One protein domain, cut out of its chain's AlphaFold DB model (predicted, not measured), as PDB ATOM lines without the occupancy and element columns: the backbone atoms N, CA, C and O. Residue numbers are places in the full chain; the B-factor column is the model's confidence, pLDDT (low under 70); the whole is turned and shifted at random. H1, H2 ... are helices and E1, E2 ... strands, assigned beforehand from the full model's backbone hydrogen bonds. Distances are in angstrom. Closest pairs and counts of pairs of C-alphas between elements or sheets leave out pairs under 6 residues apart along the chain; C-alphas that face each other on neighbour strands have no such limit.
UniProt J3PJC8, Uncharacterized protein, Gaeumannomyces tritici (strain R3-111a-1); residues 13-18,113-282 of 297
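Overview. This is residues 13 to 18 and 113 to 282 of the 297 residues of an uncharacterized protein of Gaeumannomyces tritici (strain R3-111a-1) (UniProt J3PJC8). Two helices side by side, H2 and H5, pack along the strands of a strongly twisted four-stranded sheet. At one end of this body the long helix H4 crosses the beginning of H5 with H3 packed on it, and H6 lies past the other end of H5. The printed part has 176 residues, with elements in the order E1 E2 H1 H2 H3 H4 E3 E4 H5 H6; the sheet runs E1 E3 E4 E2, mixed, and the class is mixed, helices and strands. The whole is only just loose, close to compact, with a radius of gyration of the C-alphas of 19.3 A and spans of 61 by 45 by 31 A.

Along the chain. Find C-alpha 13 at (-12.965, -46.082, -19.685), where strand E1, residues 13 to 17, begins. After the cut come strand E2, residues 122 to 125, and helices H1, residues 131 to 134, H2, residues 138 to 151, 19.8 A long, and H3, residues 162 to 169. Look next at C-alpha 189 at (10.095, -57.530, 12.682); from there H4 runs 41.8 A to residue 217. Strands E3, residues 225 to 233, 26.1 A, and E4, residues 238 to 248, 27.5 A, form a hairpin. H5, residues 252 to 270, is 26.7 A long, and H6, residues 272 to 280, ends at (-13.494, -58.993, -24.854).

Arrangement. Start at edge strand E1, antiparallel to E3, with N 14 and O 231 3.1 A apart, within hydrogen-bond range. E3 and E4 are antiparallel, with N 232 and O 239 at 2.7 A. E4 and edge strand E2 are parallel, with N 240 and O 123 at 2.7 A. H1 only grazes the sheet and only just touches H2, with 3 pairs of C-alphas within 8 A, the closest those of Asp 132 and Arg 141, 5.9 A. H2 and H5 are on the sheet and run along the strands, at heights of 9.8 A and 9.5 A. They touch at a shallow tilt of 12 degrees, opposite ways; their closest C-alphas, Ile 147 and Val 261, are 5.7 A apart. H4 touches H5 with residues 206 to 210 alone, at a steep tilt of 65 degrees; the closest C-alphas are those of Val 210 and Leu 252, 6.5 A. H3 touches H4 at a steep tilt of 50 degrees, closest at Ala 162 and Ala 199, C-alphas 5.2 A apart. H5 and H6 meet only through their link. Every O i to N i+4 pair is within hydrogen-bond range in H2, H5 and H6, against 3 of 4 in H3 and 23 of 25 in H4; H1 is too short for such a pair.

Size, cuts and confidence. The C-alphas farthest apart, of Val 113 and Lys 189, are 66.5 A apart. Residues 19 to 112 are not printed, and C-alphas 18 and 113 are 28.2 A apart across the cut. The link from H3 to H4, 19 residues, is long; residues 186 to 191, of which 189 to 191 belong to H4, stand free. Model confidence is under 70 at residues 13 to 18, 113 to 119, 186 to 190 and 218 to 223.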
ATOM      1  N   ILE A  13     -13.743 -47.194 -20.237       39.75
ATOM      2  CA  ILE A  13     -12.965 -46.082 -19.685       39.75
ATOM      3  C   ILE A  13     -11.513 -46.180 -20.139       39.75
ATOM      4  O   ILE A  13     -10.779 -47.092 -19.762       39.75
ATOM      5  N   ILE A  14     -11.100 -45.220 -20.969       46.03
ATOM      6  CA  ILE A  14      -9.709 -45.077 -21.416       46.03
ATOM      7  C   ILE A  14      -9.063 -43.957 -20.597       46.03
ATOM      8  O   ILE A  14      -9.434 -42.789 -20.714       46.03
ATOM      9  N   LEU A  15      -8.086 -44.306 -19.758       46.16
ATOM     10  CA  LEU A  15      -7.354 -43.335 -18.943       46.16
ATOM     11  C   LEU A  15      -6.311 -42.598 -19.794       46.16
ATOM     12  O   LEU A  15      -5.285 -43.169 -20.168       46.16
ATOM     13  N   TRP A  16      -6.546 -41.313 -20.066       44.06
ATOM     14  CA  TRP A  16      -5.579 -40.446 -20.749       44.06
ATOM     15  C   TRP A  16      -4.762 -39.637 -19.733       44.06
ATOM     16  O   TRP A  16      -5.205 -38.615 -19.208       44.06
ATOM     17  N   LEU A  17      -3.532 -40.088 -19.473       37.00
ATOM     18  CA  LEU A  17      -2.529 -39.357 -18.692       37.00
ATOM     19  C   LEU A  17      -1.769 -38.375 -19.596       37.00
ATOM     20  O   LEU A  17      -0.741 -38.720 -20.180       37.00
ATOM     21  N   HIS A  18      -2.268 -37.142 -19.713       35.44
ATOM     22  CA  HIS A  18      -1.669 -36.137 -20.592       35.44
ATOM     23  C   HIS A  18      -0.764 -35.150 -19.835       35.44
ATOM     24  O   HIS A  18      -1.228 -34.184 -19.229       35.44
ATOM     25  N   VAL A 113     -13.471 -36.535 -45.881       56.28
ATOM     26  CA  VAL A 113     -14.748 -37.209 -45.560       56.28
ATOM     27  C   VAL A 113     -14.573 -38.624 -44.978       56.28
ATOM     28  O   VAL A 113     -15.479 -39.140 -44.344       56.28
ATOM     29  N   ASN A 114     -13.395 -39.256 -45.096       50.47
ATOM     30  CA  ASN A 114     -13.107 -40.492 -44.352       50.47
ATOM     31  C   ASN A 114     -12.617 -40.228 -42.909       50.47
ATOM     32  O   ASN A 114     -12.377 -41.183 -42.179       50.47
ATOM     33  N   LEU A 115     -12.472 -38.966 -42.484       53.38
ATOM     34  CA  LEU A 115     -12.253 -38.589 -41.078       53.38
ATOM     35  C   LEU A 115     -13.582 -38.404 -40.323       53.38
ATOM     36  O   LEU A 115     -13.603 -38.519 -39.104       53.38
ATOM     37  N   GLU A 116     -14.699 -38.243 -41.042       55.28
ATOM     38  CA  GLU A 116     -16.070 -38.320 -40.499       55.28
ATOM     39  C   GLU A 116     -16.396 -39.732 -39.953       55.28
ATOM     40  O   GLU A 116     -17.382 -39.925 -39.252       55.28
ATOM     41  N   PHE A 117     -15.528 -40.719 -40.220       50.00
ATOM     42  CA  PHE A 117     -15.570 -42.064 -39.635       50.00
ATOM     43  C   PHE A 117     -14.895 -42.185 -38.255       50.00
ATOM     44  O   PHE A 117     -14.820 -43.289 -37.714       50.00
ATOM     45  N   LEU A 118     -14.508 -41.073 -37.617       53.56
ATOM     46  CA  LEU A 118     -14.597 -40.980 -36.154       53.56
ATOM     47  C   LEU A 118     -16.086 -40.850 -35.783       53.56
ATOM     48  O   LEU A 118     -16.578 -39.778 -35.452       53.56
ATOM     49  N   SER A 119     -16.819 -41.958 -35.926       65.50
ATOM     50  CA  SER A 119     -18.289 -41.997 -35.965       65.50
ATOM     51  C   SER A 119     -18.990 -41.786 -34.619       65.50
ATOM     52  O   SER A 119     -20.219 -41.798 -34.569       65.50
ATOM     53  N   LYS A 120     -18.221 -41.593 -33.545       80.31
ATOM     54  CA  LYS A 120     -18.684 -41.150 -32.229       80.31
ATOM     55  C   LYS A 120     -18.122 -39.745 -31.990       80.31
ATOM     56  O   LYS A 120     -16.895 -39.610 -32.037       80.31
ATOM     57  N   PRO A 121     -18.949 -38.709 -31.751       85.06
ATOM     58  CA  PRO A 121     -18.430 -37.411 -31.348       85.06
ATOM     59  C   PRO A 121     -17.714 -37.532 -29.997       85.06
ATOM     60  O   PRO A 121     -18.008 -38.424 -29.198       85.06
ATOM     61  N   VAL A 122     -16.751 -36.638 -29.768       86.44
ATOM     62  CA  VAL A 122     -15.977 -36.575 -28.527       86.44
ATOM     63  C   VAL A 122     -16.322 -35.277 -27.812       86.44
ATOM     64  O   VAL A 122     -16.031 -34.192 -28.320       86.44
ATOM     65  N   HIS A 123     -16.937 -35.398 -26.642       86.75
ATOM     66  CA  HIS A 123     -17.302 -34.282 -25.776       86.75
ATOM     67  C   HIS A 123     -16.332 -34.205 -24.594       86.75
ATOM     68  O   HIS A 123     -15.805 -35.222 -24.159       86.75
ATOM     69  N   PHE A 124     -16.061 -33.004 -24.090       88.12
ATOM     70  CA  PHE A 124     -15.254 -32.796 -22.886       88.12
ATOM     71  C   PHE A 124     -16.174 -32.260 -21.795       88.12
ATOM     72  O   PHE A 124     -16.807 -31.224 -21.998       88.12
ATOM     73  N   GLU A 125     -16.243 -32.959 -20.665       86.25
ATOM     74  CA  GLU A 125     -17.064 -32.562 -19.520       86.25
ATOM     75  C   GLU A 125     -16.179 -32.152 -18.346       86.25
ATOM     76  O   GLU A 125     -15.271 -32.887 -17.945       86.25
ATOM     77  N   GLU A 126     -16.468 -30.989 -17.762       85.75
ATOM     78  CA  GLU A 126     -15.896 -30.627 -16.469       85.75
ATOM     79  C   GLU A 126     -16.432 -31.581 -15.383       85.75
ATOM     80  O   GLU A 126     -17.597 -31.990 -15.440       85.75
ATOM     81  N   PRO A 127     -15.606 -31.965 -14.394       80.00
ATOM     82  CA  PRO A 127     -16.025 -32.889 -13.350       80.00
ATOM     83  C   PRO A 127     -17.108 -32.251 -12.471       80.00
ATOM     84  O   PRO A 127     -16.840 -31.273 -11.769       80.00
ATOM     85  N   GLY A 128     -18.320 -32.808 -12.505       74.81
ATOM     86  CA  GLY A 128     -19.465 -32.288 -11.758       74.81
ATOM     87  C   GLY A 128     -19.359 -32.489 -10.241       74.81
ATOM     88  O   GLY A 128     -18.522 -33.247  -9.749       74.81
ATOM     89  N   ASP A 129     -20.258 -31.841  -9.491       72.94
ATOM     90  CA  ASP A 129     -20.355 -32.003  -8.028       72.94
ATOM     91  C   ASP A 129     -20.588 -33.470  -7.607       72.94
ATOM     92  O   ASP A 129     -20.102 -33.893  -6.556       72.94
ATOM     93  N   ASP A 130     -21.286 -34.248  -8.447       76.25
ATOM     94  CA  ASP A 130     -21.484 -35.698  -8.316       76.25
ATOM     95  C   ASP A 130     -20.796 -36.455  -9.468       76.25
ATOM     96  O   ASP A 130     -21.412 -37.022 -10.372       76.25
ATOM     97  N   LEU A 131     -19.465 -36.422  -9.443       76.06
ATOM     98  CA  LEU A 131     -18.590 -37.109 -10.396       76.06
ATOM     99  C   LEU A 131     -18.764 -38.647 -10.371       76.06
ATOM    100  O   LEU A 131     -18.554 -39.317 -11.384       76.06
ATOM    101  N   ASP A 132     -19.207 -39.197  -9.233       73.94
ATOM    102  CA  ASP A 132     -19.559 -40.613  -9.060       73.94
ATOM    103  C   ASP A 132     -20.903 -40.980  -9.737       73.94
ATOM    104  O   ASP A 132     -21.191 -42.165  -9.927       73.94
ATOM    105  N   ALA A 133     -21.716 -40.000 -10.148       77.62
ATOM    106  CA  ALA A 133     -22.890 -40.212 -11.001       77.62
ATOM    107  C   ALA A 133     -22.578 -40.102 -12.507       77.62
ATOM    108  O   ALA A 133     -23.264 -40.736 -13.312       77.62
ATOM    109  N   GLN A 134     -21.540 -39.351 -12.908       79.19
ATOM    110  CA  GLN A 134     -21.097 -39.290 -14.311       79.19
ATOM    111  C   GLN A 134     -20.449 -40.616 -14.759       79.19
ATOM    112  O   GLN A 134     -20.695 -41.082 -15.877       79.19
ATOM    113  N   LEU A 135     -19.653 -41.265 -13.898       81.50
ATOM    114  CA  LEU A 135     -19.054 -42.571 -14.196       81.50
ATOM    115  C   LEU A 135     -20.086 -43.707 -14.066       81.50
ATOM    116  O   LEU A 135     -20.543 -44.030 -12.975       81.50
ATOM    117  N   THR A 136     -20.420 -44.367 -15.176       78.25
ATOM    118  CA  THR A 136     -21.382 -45.489 -15.211       78.25
ATOM    119  C   THR A 136     -20.763 -46.871 -14.972       78.25
ATOM    120  O   THR A 136     -21.496 -47.856 -14.930       78.25
ATOM    121  N   ASP A 137     -19.439 -46.964 -14.816       82.38
ATOM    122  CA  ASP A 137     -18.716 -48.209 -14.527       82.38
ATOM    123  C   ASP A 137     -18.308 -48.301 -13.046       82.38
ATOM    124  O   ASP A 137     -17.677 -47.394 -12.500       82.38
ATOM    125  N   ASP A 138     -18.647 -49.417 -12.396       85.00
ATOM    126  CA  ASP A 138     -18.424 -49.621 -10.958       85.00
ATOM    127  C   ASP A 138     -16.939 -49.629 -10.569       85.00
ATOM    128  O   ASP A 138     -16.566 -49.050  -9.545       85.00
ATOM    129  N   ALA A 139     -16.073 -50.231 -11.388       85.44
ATOM    130  CA  ALA A 139     -14.645 -50.326 -11.088       85.44
ATOM    131  C   ALA A 139     -13.938 -48.974 -11.260       85.44
ATOM    132  O   ALA A 139     -12.999 -48.657 -10.524       85.44
ATOM    133  N   ALA A 140     -14.377 -48.157 -12.218       86.62
ATOM    134  CA  ALA A 140     -13.888 -46.792 -12.370       86.62
ATOM    135  C   ALA A 140     -14.408 -45.846 -11.274       86.62
ATOM    136  O   ALA A 140     -13.658 -44.964 -10.855       86.62
ATOM    137  N   ARG A 141     -15.627 -46.054 -10.753       88.31
ATOM    138  CA  ARG A 141     -16.111 -45.362  -9.543       88.31
ATOM    139  C   ARG A 141     -15.284 -45.714  -8.311       88.31
ATOM    140  O   ARG A 141     -14.885 -44.820  -7.567       88.31
ATOM    141  N   GLU A 142     -14.936 -46.987  -8.121       90.00
ATOM    142  CA  GLU A 142     -14.019 -47.390  -7.045       90.00
ATOM    143  C   GLU A 142     -12.643 -46.708  -7.192       90.00
ATOM    144  O   GLU A 142     -12.136 -46.122  -6.228       90.00
ATOM    145  N   LEU A 143     -12.074 -46.695  -8.408       91.19
ATOM    146  CA  LEU A 143     -10.825 -45.982  -8.703       91.19
ATOM    147  C   LEU A 143     -10.942 -44.479  -8.407       91.19
ATOM    148  O   LEU A 143     -10.067 -43.919  -7.746       91.19
ATOM    149  N   LEU A 144     -12.010 -43.816  -8.854       90.19
ATOM    150  CA  LEU A 144     -12.232 -42.390  -8.614       90.19
ATOM    151  C   LEU A 144     -12.368 -42.074  -7.118       90.19
ATOM    152  O   LEU A 144     -11.769 -41.109  -6.634       90.19
ATOM    153  N   SER A 145     -13.096 -42.904  -6.373       90.69
ATOM    154  CA  SER A 145     -13.228 -42.797  -4.920       90.69
ATOM    155  C   SER A 145     -11.867 -42.951  -4.224       90.69
ATOM    156  O   SER A 145     -11.498 -42.142  -3.364       90.69
ATOM    157  N   HIS A 146     -11.047 -43.916  -4.659       91.44
ATOM    158  CA  HIS A 146      -9.668 -44.086  -4.189       91.44
ATOM    159  C   HIS A 146      -8.769 -42.887  -4.518       91.44
ATOM    160  O   HIS A 146      -8.031 -42.429  -3.639       91.44
ATOM    161  N   ILE A 147      -8.857 -42.336  -5.729       92.50
ATOM    162  CA  ILE A 147      -8.114 -41.136  -6.135       92.50
ATOM    163  C   ILE A 147      -8.546 -39.940  -5.285       92.50
ATOM    164  O   ILE A 147      -7.697 -39.289  -4.683       92.50
ATOM    165  N   THR A 148      -9.847 -39.706  -5.123       90.81
ATOM    166  CA  THR A 148     -10.403 -38.618  -4.301       90.81
ATOM    167  C   THR A 148      -9.989 -38.745  -2.827       90.81
ATOM    168  O   THR A 148      -9.655 -37.748  -2.176       90.81
ATOM    169  N   ARG A 149      -9.909 -39.973  -2.297       90.88
ATOM    170  CA  ARG A 149      -9.376 -40.278  -0.954       90.88
ATOM    171  C   ARG A 149      -7.898 -39.889  -0.782       90.88
ATOM    172  O   ARG A 149      -7.489 -39.559   0.335       90.88
ATOM    173  N   ILE A 150      -7.115 -39.902  -1.862       91.81
ATOM    174  CA  ILE A 150      -5.698 -39.501  -1.886       91.81
ATOM    175  C   ILE A 150      -5.549 -37.994  -2.151       91.81
ATOM    176  O   ILE A 150      -4.795 -37.324  -1.450       91.81
ATOM    177  N   THR A 151      -6.263 -37.437  -3.130       89.56
ATOM    178  CA  THR A 151      -6.056 -36.062  -3.619       89.56
ATOM    179  C   THR A 151      -6.777 -35.018  -2.769       89.56
ATOM    180  O   THR A 151      -6.142 -34.075  -2.297       89.56
ATOM    181  N   LYS A 152      -8.085 -35.208  -2.542       87.44
ATOM    182  CA  LYS A 152      -8.984 -34.279  -1.834       87.44
ATOM    183  C   LYS A 152      -8.927 -34.483  -0.322       87.44
ATOM    184  O   LYS A 152      -8.829 -33.517   0.427       87.44
ATOM    185  N   TRP A 153      -8.948 -35.740   0.126       87.00
ATOM    186  CA  TRP A 153      -8.985 -36.083   1.556       87.00
ATOM    187  C   TRP A 153      -7.610 -36.403   2.165       87.00
ATOM    188  O   TRP A 153      -7.458 -36.342   3.386       87.00
ATOM    189  N   LYS A 154      -6.601 -36.718   1.336       87.44
ATOM    190  CA  LYS A 154      -5.212 -37.001   1.749       87.44
ATOM    191  C   LYS A 154      -5.107 -38.059   2.862       87.44
ATOM    192  O   LYS A 154      -4.295 -37.925   3.768       87.44
ATOM    193  N   THR A 155      -5.918 -39.121   2.840       88.31
ATOM    194  CA  THR A 155      -5.925 -40.122   3.935       88.31
ATOM    195  C   THR A 155      -5.162 -41.406   3.604       88.31
ATOM    196  O   THR A 155      -5.363 -41.991   2.540       88.31
ATOM    197  N   LYS A 156      -4.341 -41.885   4.553       87.00
ATOM    198  CA  LYS A 156      -3.706 -43.224   4.596       87.00
ATOM    199  C   LYS A 156      -2.961 -43.651   3.314       87.00
ATOM    200  O   LYS A 156      -2.876 -44.841   2.995       87.00
ATOM    201  N   PHE A 157      -2.408 -42.692   2.574       89.75
ATOM    202  CA  PHE A 157      -1.710 -42.938   1.310       89.75
ATOM    203  C   PHE A 157      -0.199 -43.150   1.495       89.75
ATOM    204  O   PHE A 157       0.389 -43.928   0.744       89.75
ATOM    205  N   LEU A 158       0.408 -42.550   2.526       91.25
ATOM    206  CA  LEU A 158       1.831 -42.710   2.849       91.25
ATOM    207  C   LEU A 158       2.105 -44.016   3.629       91.25
ATOM    208  O   LEU A 158       1.308 -44.373   4.506       91.25
ATOM    209  N   PRO A 159       3.238 -44.708   3.388       89.69
ATOM    210  CA  PRO A 159       3.721 -45.780   4.262       89.69
ATOM    211  C   PRO A 159       3.935 -45.281   5.695       89.69
ATOM    212  O   PRO A 159       4.354 -44.142   5.910       89.69
ATOM    213  N   ALA A 160       3.682 -46.133   6.685       89.62
ATOM    214  CA  ALA A 160       3.820 -45.778   8.098       89.62
ATOM    215  C   ALA A 160       5.295 -45.558   8.498       89.62
ATOM    216  O   ALA A 160       5.623 -44.791   9.404       89.62
ATOM    217  N   GLU A 161       6.184 -46.232   7.776       90.62
ATOM    218  CA  GLU A 161       7.636 -46.265   7.895       90.62
ATOM    219  C   GLU A 161       8.284 -45.017   7.270       90.62
ATOM    220  O   GLU A 161       9.366 -44.600   7.683       90.62
ATOM    221  N   ALA A 162       7.598 -44.368   6.319       89.81
ATOM    222  CA  ALA A 162       8.036 -43.107   5.725       89.81
ATOM    223  C   ALA A 162       7.928 -41.926   6.708       89.81
ATOM    224  O   ALA A 162       8.644 -40.940   6.551       89.81
ATOM    225  N   CYS A 163       7.072 -42.023   7.734       88.88
ATOM    226  CA  CYS A 163       6.864 -40.971   8.734       88.88
ATOM    227  C   CYS A 163       8.172 -40.589   9.446       88.88
ATOM    228  O   CYS A 163       8.562 -39.420   9.449       88.88
ATOM    229  N   ASP A 164       8.901 -41.591   9.945       89.06
ATOM    230  CA  ASP A 164      10.173 -41.406  10.657       89.06
ATOM    231  C   ASP A 164      11.251 -40.767   9.748       89.06
ATOM    232  O   ASP A 164      12.101 -40.003  10.207       89.06
ATOM    233  N   ILE A 165      11.198 -41.050   8.440       91.44
ATOM    234  CA  ILE A 165      12.133 -40.540   7.424       91.44
ATOM    235  C   ILE A 165      11.799 -39.086   7.062       91.44
ATOM    236  O   ILE A 165      12.686 -38.229   7.041       91.44
ATOM    237  N   ILE A 166      10.520 -38.789   6.821       91.81
ATOM    238  CA  ILE A 166      10.025 -37.459   6.451       91.81
ATOM    239  C   ILE A 166      10.247 -36.460   7.595       91.81
ATOM    240  O   ILE A 166      10.775 -35.376   7.353       91.81
ATOM    241  N   GLN A 167       9.948 -36.832   8.844       89.94
ATOM    242  CA  GLN A 167      10.167 -35.966  10.015       89.94
ATOM    243  C   GLN A 167      11.647 -35.647  10.295       89.94
ATOM    244  O   GLN A 167      11.940 -34.652  10.966       89.94
ATOM    245  N   ALA A 168      12.570 -36.486   9.813       90.12
ATOM    246  CA  ALA A 168      14.011 -36.298   9.972       90.12
ATOM    247  C   ALA A 168      14.648 -35.479   8.834       90.12
ATOM    248  O   ALA A 168      15.599 -34.741   9.087       90.12
ATOM    249  N   ASN A 169      14.145 -35.602   7.599       89.19
ATOM    250  CA  ASN A 169      14.795 -35.058   6.397       89.19
ATOM    251  C   ASN A 169      14.058 -33.866   5.755       89.19
ATOM    252  O   ASN A 169      14.669 -33.116   4.995       89.19
ATOM    253  N   VAL A 170      12.766 -33.669   6.035       90.19
ATOM    254  CA  VAL A 170      11.963 -32.567   5.476       90.19
ATOM    255  C   VAL A 170      11.776 -31.490   6.552       90.19
ATOM    256  O   VAL A 170      11.265 -31.823   7.621       90.19
ATOM    257  N   PRO A 171      12.114 -30.205   6.301       84.69
ATOM    258  CA  PRO A 171      11.977 -29.134   7.297       84.69
ATOM    259  C   PRO A 171      10.574 -29.047   7.917       84.69
ATOM    260  O   PRO A 171      10.437 -29.020   9.137       84.69
ATOM    261  N   ASP A 172       9.539 -29.114   7.077       85.25
ATOM    262  CA  ASP A 172       8.130 -29.101   7.486       85.25
ATOM    263  C   ASP A 172       7.550 -30.499   7.760       85.25
ATOM    264  O   ASP A 172       6.370 -30.625   8.083       85.25
ATOM    265  N   GLY A 173       8.351 -31.569   7.662       81.81
ATOM    266  CA  GLY A 173       7.887 -32.960   7.772       81.81
ATOM    267  C   GLY A 173       7.240 -33.305   9.116       81.81
ATOM    268  O   GLY A 173       6.420 -34.214   9.200       81.81
ATOM    269  N   LYS A 174       7.561 -32.543  10.168       84.50
ATOM    270  CA  LYS A 174       6.950 -32.643  11.507       84.50
ATOM    271  C   LYS A 174       5.532 -32.068  11.579       84.50
ATOM    272  O   LYS A 174       4.798 -32.403  12.502       84.50
ATOM    273  N   ASN A 175       5.151 -31.238  10.609       88.25
ATOM    274  CA  ASN A 175       3.828 -30.624  10.504       88.25
ATOM    275  C   ASN A 175       2.874 -31.441   9.608       88.25
ATOM    276  O   ASN A 175       1.716 -31.062   9.446       88.25
ATOM    277  N   TRP A 176       3.341 -32.543   9.001       88.38
ATOM    278  CA  TRP A 176       2.523 -33.381   8.121       88.38
ATOM    279  C   TRP A 176       1.455 -34.136   8.936       88.38
ATOM    280  O   TRP A 176       1.810 -34.847   9.882       88.38
ATOM    281  N   PRO A 177       0.154 -34.023   8.597       89.69
ATOM    282  CA  PRO A 177      -0.919 -34.656   9.359       89.69
ATOM    283  C   PRO A 177      -0.762 -36.176   9.487       89.69
ATOM    284  O   PRO A 177      -0.620 -36.890   8.494       89.69
ATOM    285  N   SER A 178      -0.893 -36.699  10.709       86.81
ATOM    286  CA  SER A 178      -0.787 -38.139  10.998       86.81
ATOM    287  C   SER A 178      -1.758 -38.998  10.175       86.81
ATOM    288  O   SER A 178      -1.423 -40.117   9.800       86.81
ATOM    289  N   GLN A 179      -2.926 -38.453   9.817       90.06
ATOM    290  CA  GLN A 179      -3.939 -39.106   8.976       90.06
ATOM    291  C   GLN A 179      -3.485 -39.405   7.533       90.06
ATOM    292  O   GLN A 179      -4.135 -40.203   6.852       90.06
ATOM    293  N   TRP A 180      -2.403 -38.780   7.049       91.69
ATOM    294  CA  TRP A 180      -1.815 -39.064   5.732       91.69
ATOM    295  C   TRP A 180      -1.109 -40.422   5.705       91.69
ATOM    296  O   TRP A 180      -1.076 -41.093   4.670       91.69
ATOM    297  N   PHE A 181      -0.582 -40.842   6.855       91.19
ATOM    298  CA  PHE A 181       0.149 -42.086   7.037       91.19
ATOM    299  C   PHE A 181      -0.797 -43.253   7.321       91.19
ATOM    300  O   PHE A 181      -1.863 -43.110   7.927       91.19
ATOM    301  N   ARG A 182      -0.405 -44.444   6.873       89.69
ATOM    302  CA  ARG A 182      -1.035 -45.697   7.301       89.69
ATOM    303  C   ARG A 182      -0.685 -45.959   8.775       89.69
ATOM    304  O   ARG A 182       0.402 -45.581   9.210       89.69
ATOM    305  N   PRO A 183      -1.569 -46.597   9.560       85.50
ATOM    306  CA  PRO A 183      -1.186 -47.081  10.883       85.50
ATOM    307  C   PRO A 183      -0.101 -48.160  10.743       85.50
ATOM    308  O   PRO A 183      -0.190 -49.002   9.848       85.50
ATOM    309  N   LYS A 184       0.898 -48.166  11.638       80.44
ATOM    310  CA  LYS A 184       1.795 -49.323  11.795       80.44
ATOM    311  C   LYS A 184       0.943 -50.489  12.309       80.44
ATOM    312  O   LYS A 184       0.276 -50.342  13.330       80.44
ATOM    313  N   GLY A 185       0.906 -51.596  11.570       72.81
ATOM    314  CA  GLY A 185       0.231 -52.825  11.993       72.81
ATOM    315  C   GLY A 185       1.147 -53.702  12.847       72.81
ATOM    316  O   GLY A 185       2.368 -53.603  12.732       72.81
ATOM    317  N   ASP A 186       0.562 -54.590  13.652       62.50
ATOM    318  CA  ASP A 186       1.271 -55.500  14.569       62.50
ATOM    319  C   ASP A 186       1.964 -56.672  13.833       62.50
ATOM    320  O   ASP A 186       1.691 -57.846  14.079       62.50
ATOM    321  N   GLN A 187       2.829 -56.358  12.864       60.03
ATOM    322  CA  GLN A 187       3.463 -57.326  11.964       60.03
ATOM    323  C   GLN A 187       4.918 -57.651  12.337       60.03
ATOM    324  O   GLN A 187       5.559 -56.999  13.162       60.03
ATOM    325  N   ASN A 188       5.436 -58.724  11.736       66.00
ATOM    326  CA  ASN A 188       6.712 -59.323  12.111       66.00
ATOM    327  C   ASN A 188       7.900 -58.384  11.846       66.00
ATOM    328  O   ASN A 188       8.002 -57.773  10.782       66.00
ATOM    329  N   LYS A 189       8.879 -58.370  12.765       66.94
ATOM    330  CA  LYS A 189      10.095 -57.530  12.682       66.94
ATOM    331  C   LYS A 189      10.924 -57.698  11.398       66.94
ATOM    332  O   LYS A 189      11.717 -56.819  11.085       66.94
ATOM    333  N   ALA A 190      10.775 -58.810  10.678       68.62
ATOM    334  CA  ALA A 190      11.425 -59.014   9.383       68.62
ATOM    335  C   ALA A 190      10.804 -58.132   8.283       68.62
ATOM    336  O   ALA A 190      11.526 -57.471   7.543       68.62
ATOM    337  N   GLU A 191       9.471 -58.063   8.226       74.44
ATOM    338  CA  GLU A 191       8.736 -57.271   7.231       74.44
ATOM    339  C   GLU A 191       8.856 -55.759   7.486       74.44
ATOM    340  O   GLU A 191       8.859 -54.975   6.542       74.44
ATOM    341  N   ASP A 192       8.959 -55.341   8.755       80.56
ATOM    342  CA  ASP A 192       9.207 -53.939   9.146       80.56
ATOM    343  C   ASP A 192      10.513 -53.404   8.526       80.56
ATOM    344  O   ASP A 192      10.545 -52.302   7.976       80.56
ATOM    345  N   GLY A 193      11.571 -54.224   8.516       83.94
ATOM    346  CA  GLY A 193      12.848 -53.880   7.885       83.94
ATOM    347  C   GLY A 193      12.744 -53.676   6.369       83.94
ATOM    348  O   GLY A 193      13.297 -52.709   5.841       83.94
ATOM    349  N   GLU A 194      12.002 -54.541   5.675       87.75
ATOM    350  CA  GLU A 194      11.782 -54.439   4.227       87.75
ATOM    351  C   GLU A 194      10.920 -53.219   3.864       87.75
ATOM    352  O   GLU A 194      11.310 -52.418   3.011       87.75
ATOM    353  N   LYS A 195       9.796 -53.011   4.565       87.38
ATOM    354  CA  LYS A 195       8.910 -51.847   4.366       87.38
ATOM    355  C   LYS A 195       9.647 -50.533   4.615       87.38
ATOM    356  O   LYS A 195       9.486 -49.582   3.850       87.38
ATOM    357  N   LYS A 196      10.508 -50.485   5.635       88.44
ATOM    358  CA  LYS A 196      11.353 -49.324   5.933       88.44
ATOM    359  C   LYS A 196      12.379 -49.044   4.834       88.44
ATOM    360  O   LYS A 196      12.558 -47.882   4.468       88.44
ATOM    361  N   LEU A 197      13.009 -50.078   4.273       90.44
ATOM    362  CA  LEU A 197      13.914 -49.929   3.129       90.44
ATOM    363  C   LEU A 197      13.162 -49.436   1.881       90.44
ATOM    364  O   LEU A 197      13.610 -48.490   1.232       90.44
ATOM    365  N   ALA A 198      11.989 -50.002   1.584       91.12
ATOM    366  CA  ALA A 198      11.141 -49.566   0.474       91.12
ATOM    367  C   ALA A 198      10.692 -48.099   0.630       91.12
ATOM    368  O   ALA A 198      10.802 -47.316  -0.315       91.12
ATOM    369  N   ALA A 199      10.270 -47.695   1.833       92.00
ATOM    370  CA  ALA A 199       9.923 -46.310   2.150       92.00
ATOM    371  C   ALA A 199      11.120 -45.351   2.003       92.00
ATOM    372  O   ALA A 199      10.945 -44.222   1.542       92.00
ATOM    373  N   GLN A 200      12.338 -45.794   2.339       93.44
ATOM    374  CA  GLN A 200      13.563 -45.010   2.158       93.44
ATOM    375  C   GLN A 200      13.937 -44.838   0.678       93.44
ATOM    376  O   GLN A 200      14.280 -43.730   0.266       93.44
ATOM    377  N   ILE A 201      13.821 -45.898  -0.129       94.25
ATOM    378  CA  ILE A 201      14.040 -45.845  -1.585       94.25
ATOM    379  C   ILE A 201      13.010 -44.913  -2.242       94.25
ATOM    380  O   ILE A 201      13.379 -44.037  -3.025       94.25
ATOM    381  N   GLN A 202      11.731 -45.040  -1.870       93.38
ATOM    382  CA  GLN A 202      10.656 -44.169  -2.352       93.38
ATOM    383  C   GLN A 202      10.899 -42.698  -1.972       93.38
ATOM    384  O   GLN A 202      10.748 -41.813  -2.815       93.38
ATOM    385  N   PHE A 203      11.304 -42.430  -0.725       94.25
ATOM    386  CA  PHE A 203      11.635 -41.082  -0.259       94.25
ATOM    387  C   PHE A 203      12.792 -40.466  -1.054       94.25
ATOM    388  O   PHE A 203      12.699 -39.306  -1.458       94.25
ATOM    389  N   ALA A 204      13.859 -41.233  -1.301       93.94
ATOM    390  CA  ALA A 204      15.012 -40.770  -2.068       93.94
ATOM    391  C   ALA A 204      14.619 -40.405  -3.510       93.94
ATOM    392  O   ALA A 204      14.851 -39.272  -3.929       93.94
ATOM    393  N   ALA A 205      13.940 -41.312  -4.221       94.88
ATOM    394  CA  ALA A 205      13.529 -41.098  -5.610       94.88
ATOM    395  C   ALA A 205      12.560 -39.911  -5.772       94.88
ATOM    396  O   ALA A 205      12.733 -39.082  -6.665       94.88
ATOM    397  N   LEU A 206      11.562 -39.771  -4.889       93.56
ATOM    398  CA  LEU A 206      10.641 -38.626  -4.941       93.56
ATOM    399  C   LEU A 206      11.335 -37.307  -4.563       93.56
ATOM    400  O   LEU A 206      11.029 -36.270  -5.152       93.56
ATOM    401  N   SER A 207      12.295 -37.331  -3.633       93.12
ATOM    402  CA  SER A 207      13.088 -36.145  -3.279       93.12
ATOM    403  C   SER A 207      13.995 -35.694  -4.425       93.12
ATOM    404  O   SER A 207      14.101 -34.494  -4.673       93.12
ATOM    405  N   GLU A 208      14.598 -36.636  -5.155       93.50
ATOM    406  CA  GLU A 208      15.406 -36.371  -6.351       93.50
ATOM    407  C   GLU A 208      14.557 -35.751  -7.473       93.50
ATOM    408  O   GLU A 208      14.893 -34.673  -7.963       93.50
ATOM    409  N   ILE A 209      13.396 -36.339  -7.788       91.56
ATOM    410  CA  ILE A 209      12.450 -35.809  -8.788       91.56
ATOM    411  C   ILE A 209      11.987 -34.385  -8.431       91.56
ATOM    412  O   ILE A 209      11.928 -33.512  -9.302       91.56
ATOM    413  N   VAL A 210      11.673 -34.117  -7.159       91.25
ATOM    414  CA  VAL A 210      11.266 -32.775  -6.695       91.25
ATOM    415  C   VAL A 210      12.440 -31.787  -6.733       91.25
ATOM    416  O   VAL A 210      12.245 -30.613  -7.060       91.25
ATOM    417  N   PHE A 211      13.665 -32.230  -6.446       90.56
ATOM    418  CA  PHE A 211      14.869 -31.400  -6.535       90.56
ATOM    419  C   PHE A 211      15.211 -31.032  -7.987       90.56
ATOM    420  O   PHE A 211      15.394 -29.848  -8.289       90.56
ATOM    421  N   GLU A 212      15.220 -32.003  -8.905       88.44
ATOM    422  CA  GLU A 212      15.446 -31.765 -10.336       88.44
ATOM    423  C   GLU A 212      14.331 -30.904 -10.947       88.44
ATOM    424  O   GLU A 212      14.610 -29.968 -11.707       88.44
ATOM    425  N   THR A 213      13.073 -31.139 -10.552       86.75
ATOM    426  CA  THR A 213      11.947 -30.278 -10.938       86.75
ATOM    427  C   THR A 213      12.215 -28.836 -10.496       86.75
ATOM    428  O   THR A 213      12.177 -27.931 -11.330       86.75
ATOM    429  N   LYS A 214      12.580 -28.595  -9.228       85.81
ATOM    430  CA  LYS A 214      12.894 -27.244  -8.716       85.81
ATOM    431  C   LYS A 214      14.075 -26.582  -9.427       85.81
ATOM    432  O   LYS A 214      14.016 -25.383  -9.706       85.81
ATOM    433  N   ALA A 215      15.115 -27.341  -9.773       84.50
ATOM    434  CA  ALA A 215      16.224 -26.841 -10.586       84.50
ATOM    435  C   ALA A 215      15.771 -26.443 -12.009       84.50
ATOM    436  O   ALA A 215      16.272 -25.463 -12.571       84.50
ATOM    437  N   SER A 216      14.791 -27.161 -12.562       76.31
ATOM    438  CA  SER A 216      14.258 -26.966 -13.915       76.31
ATOM    439  C   SER A 216      13.226 -25.834 -14.025       76.31
ATOM    440  O   SER A 216      13.254 -25.101 -15.015       76.31
ATOM    441  N   ILE A 217      12.390 -25.599 -12.998       73.25
ATOM    442  CA  ILE A 217      11.438 -24.460 -12.927       73.25
ATOM    443  C   ILE A 217      12.139 -23.130 -13.222       73.25
ATOM    444  O   ILE A 217      11.609 -22.277 -13.930       73.25
ATOM    445  N   LYS A 218      13.368 -22.958 -12.717       66.06
ATOM    446  CA  LYS A 218      14.166 -21.737 -12.908       66.06
ATOM    447  C   LYS A 218      14.480 -21.435 -14.385       66.06
ATOM    448  O   LYS A 218      14.919 -20.329 -14.693       66.06
ATOM    449  N   ARG A 219      14.272 -22.400 -15.290       64.38
ATOM    450  CA  ARG A 219      14.480 -22.267 -16.739       64.38
ATOM    451  C   ARG A 219      13.174 -22.200 -17.539       64.38
ATOM    452  O   ARG A 219      13.189 -21.571 -18.591       64.38
ATOM    453  N   ILE A 220      12.077 -22.827 -17.093       55.84
ATOM    454  CA  ILE A 220      10.832 -22.916 -17.884       55.84
ATOM    455  C   ILE A 220       9.569 -22.858 -17.005       55.84
ATOM    456  O   ILE A 220       9.453 -23.568 -16.008       55.84
ATOM    457  N   ARG A 221       8.583 -22.047 -17.423       56.28
ATOM    458  CA  ARG A 221       7.254 -21.904 -16.794       56.28
ATOM    459  C   ARG A 221       6.291 -23.040 -17.193       56.28
ATOM    460  O   ARG A 221       5.284 -22.785 -17.846       56.28
ATOM    461  N   HIS A 222       6.600 -24.286 -16.849       57.03
ATOM    462  CA  HIS A 222       5.681 -25.406 -17.097       57.03
ATOM    463  C   HIS A 222       4.672 -25.604 -15.961       57.03
ATOM    464  O   HIS A 222       4.994 -25.391 -14.792       57.03
ATOM    465  N   GLU A 223       3.467 -26.074 -16.301       65.75
ATOM    466  CA  GLU A 223       2.574 -26.679 -15.314       65.75
ATOM    467  C   GLU A 223       3.241 -27.932 -14.730       65.75
ATOM    468  O   GLU A 223       3.706 -28.807 -15.460       65.75
ATOM    469  N   LEU A 224       3.279 -28.019 -13.401       76.56
ATOM    470  CA  LEU A 224       3.767 -29.199 -12.679       76.56
ATOM    471  C   LEU A 224       2.633 -30.053 -12.111       76.56
ATOM    472  O   LEU A 224       2.896 -31.117 -11.556       76.56
ATOM    473  N   ALA A 225       1.389 -29.587 -12.251       86.19
ATOM    474  CA  ALA A 225       0.182 -30.312 -11.895       86.19
ATOM    475  C   ALA A 225      -0.121 -31.386 -12.944       86.19
ATOM    476  O   ALA A 225      -0.231 -31.102 -14.135       86.19
ATOM    477  N   TRP A 226      -0.284 -32.621 -12.485       89.94
ATOM    478  CA  TRP A 226      -0.699 -33.746 -13.310       89.94
ATOM    479  C   TRP A 226      -2.223 -33.817 -13.321       89.94
ATOM    480  O   TRP A 226      -2.863 -33.824 -12.264       89.94
ATOM    481  N   LYS A 227      -2.790 -33.863 -14.526       89.31
ATOM    482  CA  LYS A 227      -4.229 -33.890 -14.793       89.31
ATOM    483  C   LYS A 227      -4.604 -35.275 -15.329       89.31
ATOM    484  O   LYS A 227      -3.958 -35.773 -16.250       89.31
ATOM    485  N   LEU A 228      -5.619 -35.890 -14.733       90.69
ATOM    486  CA  LEU A 228      -6.215 -37.152 -15.167       90.69
ATOM    487  C   LEU A 228      -7.559 -36.884 -15.851       90.69
ATOM    488  O   LEU A 228      -8.298 -35.990 -15.432       90.69
ATOM    489  N   TYR A 229      -7.867 -37.691 -16.864       89.81
ATOM    490  CA  TYR A 229      -9.137 -37.685 -17.584       89.81
ATOM    491  C   TYR A 229      -9.676 -39.114 -17.725       89.81
ATOM    492  O   TYR A 229      -8.904 -40.045 -17.984       89.81
ATOM    493  N   PHE A 230     -10.993 -39.270 -17.590       89.00
ATOM    494  CA  PHE A 230     -11.718 -40.526 -17.790       89.00
ATOM    495  C   PHE A 230     -12.505 -40.443 -19.105       89.00
ATOM    496  O   PHE A 230     -13.458 -39.675 -19.193       89.00
ATOM    497  N   ALA A 231     -12.110 -41.206 -20.128       88.44
ATOM    498  CA  ALA A 231     -12.809 -41.227 -21.415       88.44
ATOM    499  C   ALA A 231     -13.890 -42.322 -21.445       88.44
ATOM    500  O   ALA A 231     -13.550 -43.483 -21.672       88.44
ATOM    501  N   CYS A 232     -15.151 -41.955 -21.206       84.94
ATOM    502  CA  CYS A 232     -16.314 -42.840 -21.116       84.94
ATOM    503  C   CYS A 232     -16.996 -43.055 -22.478       84.94
ATOM    504  O   CYS A 232     -17.499 -42.108 -23.076       84.94
ATOM    505  N   ASP A 233     -17.089 -44.301 -22.948       85.44
ATOM    506  CA  ASP A 233     -17.892 -44.650 -24.133       85.44
ATOM    507  C   ASP A 233     -19.378 -44.838 -23.760       85.44
ATOM    508  O   ASP A 233     -19.738 -45.788 -23.055       85.44
ATOM    509  N   ARG A 234     -20.253 -43.964 -24.277       84.50
ATOM    510  CA  ARG A 234     -21.722 -44.019 -24.107       84.50
ATOM    511  C   ARG A 234     -22.431 -44.784 -25.233       84.50
ATOM    512  O   ARG A 234     -23.612 -44.566 -25.519       84.50
ATOM    513  N   GLY A 235     -21.709 -45.628 -25.963       83.81
ATOM    514  CA  GLY A 235     -22.180 -46.399 -27.115       83.81
ATOM    515  C   GLY A 235     -22.300 -45.586 -28.408       83.81
ATOM    516  O   GLY A 235     -21.936 -46.093 -29.468       83.81
ATOM    517  N   HIS A 236     -22.756 -44.336 -28.319       84.62
ATOM    518  CA  HIS A 236     -22.986 -43.431 -29.450       84.62
ATOM    519  C   HIS A 236     -22.037 -42.219 -29.492       84.62
ATOM    520  O   HIS A 236     -21.790 -41.686 -30.568       84.62
ATOM    521  N   GLU A 237     -21.443 -41.856 -28.358       86.81
ATOM    522  CA  GLU A 237     -20.481 -40.762 -28.179       86.81
ATOM    523  C   GLU A 237     -19.405 -41.156 -27.153       86.81
ATOM    524  O   GLU A 237     -19.525 -42.197 -26.495       86.81
ATOM    525  N   ILE A 238     -18.344 -40.353 -27.044       86.94
ATOM    526  CA  ILE A 238     -17.278 -40.517 -26.047       86.94
ATOM    527  C   ILE A 238     -17.170 -39.230 -25.224       86.94
ATOM    528  O   ILE A 238     -16.871 -38.168 -25.767       86.94
ATOM    529  N   GLU A 239     -17.358 -39.329 -23.914       89.81
ATOM    530  CA  GLU A 239     -17.195 -38.213 -22.977       89.81
ATOM    531  C   GLU A 239     -15.819 -38.263 -22.312       89.81
ATOM    532  O   GLU A 239     -15.443 -39.272 -21.722       89.81
ATOM    533  N   ILE A 240     -15.062 -37.172 -22.368       89.75
ATOM    534  CA  ILE A 240     -13.771 -37.008 -21.700       89.75
ATOM    535  C   ILE A 240     -13.993 -36.185 -20.430       89.75
ATOM    536  O   ILE A 240     -14.016 -34.955 -20.473       89.75
ATOM    537  N   ILE A 241     -14.159 -36.868 -19.301       89.94
ATOM    538  CA  ILE A 241     -14.458 -36.244 -18.009       89.94
ATOM    539  C   ILE A 241     -13.147 -35.817 -17.330       89.94
ATOM    540  O   ILE A 241     -12.269 -36.653 -17.076       89.94
ATOM    541  N   GLY A 242     -12.997 -34.523 -17.031       88.81
ATOM    542  CA  GLY A 242     -11.826 -33.950 -16.353       88.81
ATOM    543  C   GLY A 242     -11.608 -32.458 -16.667       88.81
ATOM    544  O   GLY A 242     -12.430 -31.844 -17.337       88.81
ATOM    545  N   PRO A 243     -10.497 -31.838 -16.220       90.00
ATOM    546  CA  PRO A 243      -9.339 -32.444 -15.565       90.00
ATOM    547  C   PRO A 243      -9.531 -32.711 -14.068       90.00
ATOM    548  O   PRO A 243     -10.019 -31.865 -13.323       90.00
ATOM    549  N   ILE A 244      -9.001 -33.840 -13.600       89.56
ATOM    550  CA  ILE A 244      -8.852 -34.146 -12.172       89.56
ATOM    551  C   ILE A 244      -7.375 -33.988 -11.797       89.56
ATOM    552  O   ILE A 244      -6.520 -34.704 -12.317       89.56
ATOM    553  N   THR A 245      -7.048 -33.057 -10.899       90.25
ATOM    554  CA  THR A 245      -5.661 -32.858 -10.437       90.25
ATOM    555  C   THR A 245      -5.244 -33.985  -9.492       90.25
ATOM    556  O   THR A 245      -5.758 -34.087  -8.378       90.25
ATOM    557  N   ILE A 246      -4.288 -34.816  -9.918       91.94
ATOM    558  CA  ILE A 246      -3.840 -36.004  -9.166       91.94
ATOM    559  C   ILE A 246      -2.583 -35.782  -8.311       91.94
ATOM    560  O   ILE A 246      -2.258 -36.605  -7.456       91.94
ATOM    561  N   GLY A 247      -1.893 -34.657  -8.500       91.06
ATOM    562  CA  GLY A 247      -0.712 -34.252  -7.736       91.06
ATOM    563  C   GLY A 247       0.262 -33.442  -8.590       91.06
ATOM    564  O   GLY A 247      -0.074 -33.025  -9.699       91.06
ATOM    565  N   SER A 248       1.469 -33.209  -8.084       90.12
ATOM    566  CA  SER A 248       2.494 -32.393  -8.746       90.12
ATOM    567  C   SER A 248       3.909 -32.744  -8.283       90.12
ATOM    568  O   SER A 248       4.090 -33.281  -7.197       90.12
ATOM    569  N   THR A 249       4.927 -32.443  -9.096       91.06
ATOM    570  CA  THR A 249       6.348 -32.696  -8.754       91.06
ATOM    571  C   THR A 249       7.080 -31.465  -8.197       91.06
ATOM    572  O   THR A 249       8.302 -31.459  -8.075       91.06
ATOM    573  N   ASP A 250       6.349 -30.408  -7.842       89.31
ATOM    574  CA  ASP A 250       6.875 -29.179  -7.229       89.31
ATOM    575  C   ASP A 250       7.129 -29.313  -5.714       89.31
ATOM    576  O   ASP A 250       7.965 -28.611  -5.139       89.31
ATOM    577  N   THR A 251       6.409 -30.221  -5.062       91.25
ATOM    578  CA  THR A 251       6.314 -30.389  -3.609       91.25
ATOM    579  C   THR A 251       6.290 -31.875  -3.267       91.25
ATOM    580  O   THR A 251       5.792 -32.696  -4.036       91.25
ATOM    581  N   LEU A 252       6.879 -32.258  -2.130       92.56
ATOM    582  CA  LEU A 252       7.096 -33.677  -1.830       92.56
ATOM    583  C   LEU A 252       5.795 -34.397  -1.452       92.56
ATOM    584  O   LEU A 252       5.585 -35.531  -1.868       92.56
ATOM    585  N   ASP A 253       4.896 -33.744  -0.715       91.56
ATOM    586  CA  ASP A 253       3.580 -34.291  -0.369       91.56
ATOM    587  C   ASP A 253       2.697 -34.490  -1.612       91.56
ATOM    588  O   ASP A 253       2.003 -35.505  -1.733       91.56
ATOM    589  N   SER A 254       2.764 -33.565  -2.573       91.44
ATOM    590  CA  SER A 254       2.047 -33.678  -3.841       91.44
ATOM    591  C   SER A 254       2.676 -34.728  -4.761       91.44
ATOM    592  O   SER A 254       1.944 -35.464  -5.423       91.44
ATOM    593  N   ALA A 255       4.001 -34.911  -4.716       92.31
ATOM    594  CA  ALA A 255       4.695 -35.981  -5.436       92.31
ATOM    595  C   ALA A 255       4.359 -37.372  -4.863       92.31
ATOM    596  O   ALA A 255       4.107 -38.310  -5.620       92.31
ATOM    597  N   TYR A 256       4.257 -37.503  -3.534       94.12
ATOM    598  CA  TYR A 256       3.718 -38.709  -2.891       94.12
ATOM    599  C   TYR A 256       2.237 -38.946  -3.228       94.12
ATOM    600  O   TYR A 256       1.825 -40.097  -3.367       94.12
ATOM    601  N   SER A 257       1.438 -37.882  -3.367       93.56
ATOM    602  CA  SER A 257       0.020 -37.981  -3.753       93.56
ATOM    603  C   SER A 257      -0.117 -38.500  -5.189       93.56
ATOM    604  O   SER A 257      -0.829 -39.474  -5.421       93.56
ATOM    605  N   LEU A 258       0.653 -37.919  -6.116       93.44
ATOM    606  CA  LEU A 258       0.777 -38.361  -7.505       93.44
ATOM    607  C   LEU A 258       1.209 -39.830  -7.586       93.44
ATOM    608  O   LEU A 258       0.557 -40.622  -8.260       93.44
ATOM    609  N   PHE A 259       2.268 -40.214  -6.866       94.06
ATOM    610  CA  PHE A 259       2.734 -41.602  -6.821       94.06
ATOM    611  C   PHE A 259       1.647 -42.555  -6.310       94.06
ATOM    612  O   PHE A 259       1.428 -43.610  -6.900       94.06
ATOM    613  N   ALA A 260       0.939 -42.191  -5.237       94.19
ATOM    614  CA  ALA A 260      -0.131 -43.022  -4.694       94.19
ATOM    615  C   ALA A 260      -1.306 -43.175  -5.678       94.19
ATOM    616  O   ALA A 260      -1.814 -44.283  -5.826       94.19
ATOM    617  N   VAL A 261      -1.690 -42.114  -6.400       94.00
ATOM    618  CA  VAL A 261      -2.697 -42.206  -7.472       94.00
ATOM    619  C   VAL A 261      -2.217 -43.099  -8.618       94.00
ATOM    620  O   VAL A 261      -2.970 -43.962  -9.061       94.00
ATOM    621  N   LEU A 262      -0.965 -42.955  -9.066       94.00
ATOM    622  CA  LEU A 262      -0.397 -43.815 -10.112       94.00
ATOM    623  C   LEU A 262      -0.384 -45.295  -9.693       94.00
ATOM    624  O   LEU A 262      -0.671 -46.155 -10.518       94.00
ATOM    625  N   VAL A 263      -0.138 -45.603  -8.414       93.12
ATOM    626  CA  VAL A 263      -0.233 -46.976  -7.884       93.12
ATOM    627  C   VAL A 263      -1.670 -47.513  -7.899       93.12
ATOM    628  O   VAL A 263      -1.865 -48.673  -8.257       93.12
ATOM    629  N   GLU A 264      -2.685 -46.712  -7.554       93.50
ATOM    630  CA  GLU A 264      -4.088 -47.150  -7.679       93.50
ATOM    631  C   GLU A 264      -4.505 -47.331  -9.151       93.50
ATOM    632  O   GLU A 264      -5.180 -48.307  -9.473       93.50
ATOM    633  N   ILE A 265      -4.030 -46.468 -10.059       92.75
ATOM    634  CA  ILE A 265      -4.223 -46.627 -11.511       92.75
ATOM    635  C   ILE A 265      -3.588 -47.934 -12.004       92.75
ATOM    636  O   ILE A 265      -4.256 -48.694 -12.702       92.75
ATOM    637  N   CYS A 266      -2.346 -48.251 -11.617       92.25
ATOM    638  CA  CYS A 266      -1.702 -49.512 -12.001       92.25
ATOM    639  C   CYS A 266      -2.501 -50.736 -11.527       92.25
ATOM    640  O   CYS A 266      -2.733 -51.641 -12.321       92.25
ATOM    641  N   LYS A 267      -3.002 -50.742 -10.282       91.44
ATOM    642  CA  LYS A 267      -3.871 -51.827  -9.782       91.44
ATOM    643  C   LYS A 267      -5.155 -51.976 -10.597       91.44
ATOM    644  O   LYS A 267      -5.575 -53.098 -10.866       91.44
ATOM    645  N   TRP A 268      -5.787 -50.866 -10.978       91.12
ATOM    646  CA  TRP A 268      -7.004 -50.892 -11.789       91.12
ATOM    647  C   TRP A 268      -6.731 -51.409 -13.213       91.12
ATOM    648  O   TRP A 268      -7.499 -52.224 -13.727       91.12
ATOM    649  N   VAL A 269      -5.593 -51.013 -13.803       89.38
ATOM    650  CA  VAL A 269      -5.101 -51.515 -15.098       89.38
ATOM    651  C   VAL A 269      -4.793 -53.017 -15.046       89.38
ATOM    652  O   VAL A 269      -5.166 -53.741 -15.964       89.38
ATOM    653  N   GLU A 270      -4.137 -53.496 -13.986       89.94
ATOM    654  CA  GLU A 270      -3.762 -54.908 -13.805       89.94
ATOM    655  C   GLU A 270      -4.936 -55.816 -13.399       89.94
ATOM    656  O   GLU A 270      -4.896 -57.015 -13.679       89.94
ATOM    657  N   GLY A 271      -5.960 -55.255 -12.748       89.31
ATOM    658  CA  GLY A 271      -7.165 -55.945 -12.290       89.31
ATOM    659  C   GLY A 271      -8.370 -55.728 -13.222       89.31
ATOM    660  O   GLY A 271      -8.380 -56.300 -14.312       89.31
ATOM    661  N   PRO A 272      -9.396 -54.939 -12.829       86.44
ATOM    662  CA  PRO A 272     -10.658 -54.806 -13.569       86.44
ATOM    663  C   PRO A 272     -10.513 -54.560 -15.077       86.44
ATOM    664  O   PRO A 272     -11.130 -55.264 -15.875       86.44
ATOM    665  N   TYR A 273      -9.656 -53.618 -15.478       83.12
ATOM    666  CA  TYR A 273      -9.438 -53.274 -16.888       83.12
ATOM    667  C   TYR A 273      -8.814 -54.428 -17.685       83.12
ATOM    668  O   TYR A 273      -9.190 -54.680 -18.832       83.12
ATOM    669  N   ARG A 274      -7.897 -55.182 -17.070       85.31
ATOM    670  CA  ARG A 274      -7.326 -56.393 -17.663       85.31
ATOM    671  C   ARG A 274      -8.368 -57.502 -17.787       85.31
ATOM    672  O   ARG A 274      -8.457 -58.112 -18.848       85.31
ATOM    673  N   THR A 275      -9.161 -57.757 -16.747       85.38
ATOM    674  CA  THR A 275     -10.227 -58.774 -16.784       85.38
ATOM    675  C   THR A 275     -11.265 -58.452 -17.864       85.38
ATOM    676  O   THR A 275     -11.699 -59.345 -18.594       85.38
ATOM    677  N   TRP A 276     -11.603 -57.171 -18.033       84.00
ATOM    678  CA  TRP A 276     -12.449 -56.673 -19.118       84.00
ATOM    679  C   TRP A 276     -11.834 -56.945 -20.504       84.00
ATOM    680  O   TRP A 276     -12.495 -57.529 -21.365       84.00
ATOM    681  N   TRP A 277     -10.543 -56.645 -20.699       82.12
ATOM    682  CA  TRP A 277      -9.819 -56.962 -21.940       82.12
ATOM    683  C   TRP A 277      -9.739 -58.465 -22.245       82.12
ATOM    684  O   TRP A 277      -9.995 -58.877 -23.376       82.12
ATOM    685  N   GLU A 278      -9.409 -59.299 -21.254       85.06
ATOM    686  CA  GLU A 278      -9.349 -60.761 -21.405       85.06
ATOM    687  C   GLU A 278     -10.734 -61.357 -21.724       85.06
ATOM    688  O   GLU A 278     -10.825 -62.331 -22.475       85.06
ATOM    689  N   THR A 279     -11.812 -60.727 -21.240       85.06
ATOM    690  CA  THR A 279     -13.200 -61.067 -21.597       85.06
ATOM    691  C   THR A 279     -13.520 -60.702 -23.049       85.06
ATOM    692  O   THR A 279     -13.982 -61.558 -23.801       85.06
ATOM    693  N   ILE A 280     -13.227 -59.467 -23.481       82.62
ATOM    694  CA  ILE A 280     -13.494 -58.993 -24.854       82.62
ATOM    695  C   ILE A 280     -12.732 -59.806 -25.906       82.62
ATOM    696  O   ILE A 280     -13.267 -60.090 -26.977       82.62
ATOM    697  N   LEU A 281     -11.496 -60.204 -25.605       84.94
ATOM    698  CA  LEU A 281     -10.660 -60.982 -26.523       84.94
ATOM    699  C   LEU A 281     -10.993 -62.487 -26.533       84.94
ATOM    700  O   LEU A 281     -10.354 -63.234 -27.274       84.94
ATOM    701  N   GLY A 282     -11.954 -62.950 -25.723       83.06
ATOM    702  CA  GLY A 282     -12.291 -64.373 -25.606       83.06
ATOM    703  C   GLY A 282     -11.167 -65.222 -24.999       83.06
ATOM    704  O   GLY A 282     -11.096 -66.421 -25.252       83.06
TER     705      GLY A 282